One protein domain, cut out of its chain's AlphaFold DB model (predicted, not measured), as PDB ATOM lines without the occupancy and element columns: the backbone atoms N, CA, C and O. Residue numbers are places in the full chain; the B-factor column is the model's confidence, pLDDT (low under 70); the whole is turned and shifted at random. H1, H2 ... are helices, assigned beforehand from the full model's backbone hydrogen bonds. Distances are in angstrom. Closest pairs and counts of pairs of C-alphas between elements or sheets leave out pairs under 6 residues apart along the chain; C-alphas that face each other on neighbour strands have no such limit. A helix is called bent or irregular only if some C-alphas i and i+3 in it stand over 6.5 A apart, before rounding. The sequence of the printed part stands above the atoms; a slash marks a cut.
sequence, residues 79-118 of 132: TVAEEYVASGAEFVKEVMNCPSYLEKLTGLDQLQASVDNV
ATOM      1  N   THR A  79      77.925 113.665 109.520       96.00
ATOM      2  CA  THR A  79      77.972 114.432 108.268       96.00
ATOM      3  C   THR A  79      77.037 113.868 107.197       96.00
ATOM      4  O   THR A  79      76.355 114.617 106.511       96.00
ATOM      5  N   VAL A  80      76.960 112.537 107.073       96.81
ATOM      6  CA  VAL A  80      76.077 111.872 106.098       96.81
ATOM      7  C   VAL A  80      74.610 112.051 106.483       96.81
ATOM      8  O   VAL A  80      73.776 112.332 105.627       96.81
ATOM      9  N   ALA A  81      74.289 111.897 107.771       96.12
ATOM     10  CA  ALA A  81      72.929 112.075 108.265       96.12
ATOM     11  C   ALA A  81      72.447 113.526 108.105       96.12
ATOM     12  O   ALA A  81      71.322 113.750 107.668       96.12
ATOM     13  N   GLU A  82      73.301 114.500 108.421       97.12
ATOM     14  CA  GLU A  82      73.014 115.930 108.269       97.12
ATOM     15  C   GLU A  82      72.809 116.312 106.800       97.12
ATOM     16  O   GLU A  82      71.815 116.962 106.476       97.12
ATOM     17  N   GLU A  83      73.675 115.837 105.900       96.75
ATOM     18  CA  GLU A  83      73.542 116.082 104.460       96.75
ATOM     19  C   GLU A  83      72.264 115.449 103.893       96.75
ATOM     20  O   GLU A  83      71.546 116.071 103.112       96.75
ATOM     21  N   TYR A  84      71.912 114.236 104.336       97.25
ATOM     22  CA  TYR A  84      70.652 113.607 103.944       97.25
ATOM     23  C   TYR A  84      69.434 114.407 104.428       97.25
ATOM     24  O   TYR A  84      68.468 114.556 103.683       97.25
ATOM     25  N   VAL A  85      69.463 114.945 105.651       97.69
ATOM     26  CA  VAL A  85      68.372 115.784 106.177       97.69
ATOM     27  C   VAL A  85      68.257 117.103 105.406       97.69
ATOM     28  O   VAL A  85      67.140 117.562 105.165       97.69
ATOM     29  N   ALA A  86      69.378 117.699 104.995       97.69
ATOM     30  CA  ALA A  86      69.401 118.965 104.266       97.69
ATOM     31  C   ALA A  86      68.994 118.823 102.787       97.69
ATOM     32  O   ALA A  86      68.178 119.601 102.290       97.69
ATOM     33  N   SER A  87      69.542 117.824 102.095       96.31
ATOM     34  CA  SER A  87      69.486 117.689 100.631       96.31
ATOM     35  C   SER A  87      68.574 116.546 100.156       96.31
ATOM     36  O   SER A  87      68.204 116.474  98.979       96.31
ATOM     37  N   GLY A  88      68.173 115.643 101.058       96.31
ATOM     38  CA  GLY A  88      67.183 114.595 100.821       96.31
ATOM     39  C   GLY A  88      67.483 113.722  99.604       96.31
ATOM     40  O   GLY A  88      68.554 113.130  99.466       96.31
ATOM     41  N   ALA A  89      66.506 113.626  98.702       97.00
ATOM     42  CA  ALA A  89      66.599 112.781  97.514       97.00
ATOM     43  C   ALA A  89      67.679 113.233  96.518       97.00
ATOM     44  O   ALA A  89      68.182 112.399  95.768       97.00
ATOM     45  N   GLU A  90      68.035 114.521  96.488       97.50
ATOM     46  CA  GLU A  90      69.052 115.011  95.556       97.50
ATOM     47  C   GLU A  90      70.447 114.527  95.955       97.50
ATOM     48  O   GLU A  90      71.185 114.025  95.113       97.50
ATOM     49  N   PHE A  91      70.743 114.526  97.257       97.19
ATOM     50  CA  PHE A  91      71.950 113.896  97.788       97.19
ATOM     51  C   PHE A  91      72.022 112.404  97.423       97.19
ATOM     52  O   PHE A  91      73.062 111.934  96.971       97.19
ATOM     53  N   VAL A  92      70.915 111.656  97.529       96.62
ATOM     54  CA  VAL A  92      70.899 110.228  97.153       96.62
ATOM     55  C   VAL A  92      71.232 110.029  95.672       96.62
ATOM     56  O   VAL A  92      72.002 109.128  95.339       96.62
ATOM     57  N   LYS A  93      70.684 110.861  94.778       97.06
ATOM     58  CA  LYS A  93      71.021 110.794  93.348       97.06
ATOM     59  C   LYS A  93      72.496 111.086  93.112       97.06
ATOM     60  O   LYS A  93      73.135 110.356  92.362       97.06
ATOM     61  N   GLU A  94      73.032 112.120  93.753       96.00
ATOM     62  CA  GLU A  94      74.437 112.491  93.604       96.00
ATOM     63  C   GLU A  94      75.360 111.355  94.066       96.00
ATOM     64  O   GLU A  94      76.269 110.961  93.341       96.00
ATOM     65  N   VAL A  95      75.055 110.733  95.208       96.50
ATOM     66  CA  VAL A  95      75.772 109.551  95.717       96.50
ATOM     67  C   VAL A  95      75.719 108.379  94.734       96.50
ATOM     68  O   VAL A  95      76.726 107.708  94.519       96.50
ATOM     69  N   MET A  96      74.562 108.121  94.119       96.19
ATOM     70  CA  MET A  96      74.417 107.042  93.136       96.19
ATOM     71  C   MET A  96      75.187 107.312  91.836       96.19
ATOM     72  O   MET A  96      75.640 106.366  91.192       96.19
ATOM     73  N   ASN A  97      75.342 108.580  91.456       97.38
ATOM     74  CA  ASN A  97      76.046 108.980  90.238       97.38
ATOM     75  C   ASN A  97      77.556 109.162  90.449       97.38
ATOM     76  O   ASN A  97      78.326 109.017  89.500       97.38
ATOM     77  N   CYS A  98      77.994 109.461  91.675       96.19
ATOM     78  CA  CYS A  98      79.383 109.753  92.002       96.19
ATOM     79  C   CYS A  98      79.903 108.832  93.124       96.19
ATOM     80  O   CYS A  98      79.751 109.144  94.307       96.19
ATOM     81  N   PRO A  99      80.618 107.739  92.781       90.75
ATOM     82  CA  PRO A  99      81.137 106.782  93.765       90.75
ATOM     83  C   PRO A  99      82.050 107.406  94.833       90.75
ATOM     84  O   PRO A  99      82.058 106.961  95.974       90.75
ATOM     85  N   SER A 100      82.793 108.461  94.477       95.06
ATOM     86  CA  SER A 100      83.729 109.145  95.389       95.06
ATOM     87  C   SER A 100      83.070 110.153  96.338       95.06
ATOM     88  O   SER A 100      83.746 110.719  97.194       95.06
ATOM     89  N   TYR A 101      81.774 110.437  96.170       96.44
ATOM     90  CA  TYR A 101      81.108 111.530  96.880       96.44
ATOM     91  C   TYR A 101      81.107 111.317  98.397       96.44
ATOM     92  O   TYR A 101      81.513 112.200  99.148       96.44
ATOM     93  N   LEU A 102      80.708 110.124  98.851       96.69
ATOM     94  CA  LEU A 102      80.628 109.811 100.279       96.69
ATOM     95  C   LEU A 102      82.003 109.800 100.954       96.69
ATOM     96  O   LEU A 102      82.123 110.229 102.100       96.69
ATOM     97  N   GLU A 103      83.041 109.336 100.256       95.88
ATOM     98  CA  GLU A 103      84.407 109.312 100.789       95.88
ATOM     99  C   GLU A 103      84.928 110.730 101.035       95.88
ATOM    100  O   GLU A 103      85.463 111.001 102.108       95.88
ATOM    101  N   LYS A 104      84.682 111.644 100.089       95.75
ATOM    102  CA  LYS A 104      85.025 113.069 100.215       95.75
ATOM    103  C   LYS A 104      84.214 113.758 101.305       95.75
ATOM    104  O   LYS A 104      84.775 114.478 102.124       95.75
ATOM    105  N   LEU A 105      82.902 113.515 101.340       96.00
ATOM    106  CA  LEU A 105      82.003 114.098 102.338       96.00
ATOM    107  C   LEU A 105      82.418 113.708 103.762       96.00
ATOM    108  O   LEU A 105      82.399 114.531 104.671       96.00
ATOM    109  N   THR A 106      82.805 112.448 103.959       95.88
ATOM    110  CA  THR A 106      83.202 111.924 105.275       95.88
ATOM    111  C   THR A 106      84.677 112.148 105.614       95.88
ATOM    112  O   THR A 106      85.105 111.821 106.723       95.88
ATOM    113  N   GLY A 107      85.472 112.690 104.685       94.88
ATOM    114  CA  GLY A 107      86.925 112.818 104.828       94.88
ATOM    115  C   GLY A 107      87.640 111.467 104.959       94.88
ATOM    116  O   GLY A 107      88.698 111.381 105.600       94.88
ATOM    117  N   LEU A 108      87.028 110.395 104.443       94.56
ATOM    118  CA  LEU A 108      87.604 109.052 104.407       94.56
ATOM    119  C   LEU A 108      88.744 108.976 103.384       94.56
ATOM    120  O   LEU A 108      89.753 108.330 103.650       94.56
ATOM    121  N   ASP A 109      88.627 109.721 102.288       94.56
ATOM    122  CA  ASP A 109      89.674 109.916 101.281       94.56
ATOM    123  C   ASP A 109      90.968 110.486 101.891       94.56
ATOM    124  O   ASP A 109      92.063 109.976 101.660       94.56
ATOM    125  N   GLN A 110      90.840 111.493 102.755       94.19
ATOM    126  CA  GLN A 110      91.958 112.100 103.474       94.19
ATOM    127  C   GLN A 110      92.578 111.127 104.478       94.19
ATOM    128  O   GLN A 110      93.796 111.111 104.652       94.19
ATOM    129  N   LEU A 111      91.752 110.306 105.144       92.44
ATOM    130  CA  LEU A 111      92.258 109.277 106.053       92.44
ATOM    131  C   LEU A 111      93.085 108.247 105.283       92.44
ATOM    132  O   LEU A 111      94.188 107.919 105.711       92.44
ATOM    133  N   GLN A 112      92.587 107.780 104.141       90.38
ATOM    134  CA  GLN A 112      93.303 106.832 103.298       90.38
ATOM    135  C   GLN A 112      94.624 107.420 102.789       90.38
ATOM    136  O   GLN A 112      95.675 106.822 102.994       90.38
ATOM    137  N   ALA A 113      94.599 108.650 102.266       91.62
ATOM    138  CA  ALA A 113      95.810 109.344 101.834       91.62
ATOM    139  C   ALA A 113      96.825 109.531 102.976       91.62
ATOM    140  O   ALA A 113      98.032 109.454 102.755       91.62
ATOM    141  N   SER A 114      96.368 109.771 104.210       89.44
ATOM    142  CA  SER A 114      97.274 109.893 105.358       89.44
ATOM    143  C   SER A 114      98.006 108.589 105.676       89.44
ATOM    144  O   SER A 114      99.173 108.640 106.046       89.44
ATOM    145  N   VAL A 115      97.353 107.438 105.479       87.69
ATOM    146  CA  VAL A 115      97.950 106.110 105.684       87.69
ATOM    147  C   VAL A 115      98.941 105.787 104.570       87.69
ATOM    148  O   VAL A 115     100.040 105.331 104.864       87.69
ATOM    149  N   ASP A 116      98.599 106.087 103.316       83.62
ATOM    150  CA  ASP A 116      99.476 105.826 102.166       83.62
ATOM    151  C   ASP A 116     100.789 106.629 102.228       83.62
ATOM    152  O   ASP A 116     101.819 106.195 101.715       83.62
ATOM    153  N   ASN A 117     100.773 107.786 102.896       78.56
ATOM    154  CA  ASN A 117     101.961 108.612 103.122       78.56
ATOM    155  C   ASN A 117     102.858 108.116 104.271       78.56
ATOM    156  O   ASN A 117     103.954 108.650 104.460       78.56
ATOM    157  N   VAL A 118     102.428 107.118 105.050       78.44
ATOM    158  CA  VAL A 118     103.268 106.508 106.087       78.44
ATOM    159  C   VAL A 118     104.206 105.498 105.427       78.44
ATOM    160  O   VAL A 118     103.822 104.374 105.112       78.44
TER     161      VAL A 118
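This is residues 79 to 118 of the 132 residues of an uncharacterized protein of Ancylostoma caninum (UniProt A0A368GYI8). A bent helix, H1, makes a V of two arms, H1a and H1b, with short H2 at its open side; H3 leads away from H2, and residues 113 to 118 stick out. The 40 printed residues hold three named helices, in the order H1, H2, H3, and no named strand: all helix. The whole is loose, with a radius of gyration of the C-alphas of 12.0 A, and flat, spanning 38 by 19 by 7 A.

H1, residues 79 to 97, begins at C-alpha 79 (77.972, 114.432, 108.268). By its hydrogen bonds it was assigned as one helix, but it is bent: C-alphas 86 and 89 are 9.6 A apart. Its arms are H1a, residues 79 to 86, 10.5 A, and H1b, residues 89 to 97, 12.5 A. H2 is residues 101 to 105, 6.1 A. H3, residues 108 to 116, 12.5 A, ends at C-alpha 116 (99.476, 105.826, 102.166).

H1a and H1b only just touch, with 3 pairs of C-alphas within 8 A, and only at the corner, closest at Tyr 84 and Phe 91, 6.3 A; they run opposite ways at a steep tilt of 48 degrees. H2 only just touches H1a, with 3 such pairs, closest at the C-alphas of Thr 79 and Leu 105, 7.2 A. H2 and H3 are close but not clearly touching, closest at the C-alphas of Glu 103 and Asp 109, 5.3 A. H3 is apart from both arms. In H1a, H1b, H2 and H3 every O i to N i+4 pair is within hydrogen-bond range.

The two C-alphas farthest apart, Ala 89 and Val 118, are 38.2 A apart. The printed part has no cut, both links are tight, and no printed residue is under 70 in pLDDT.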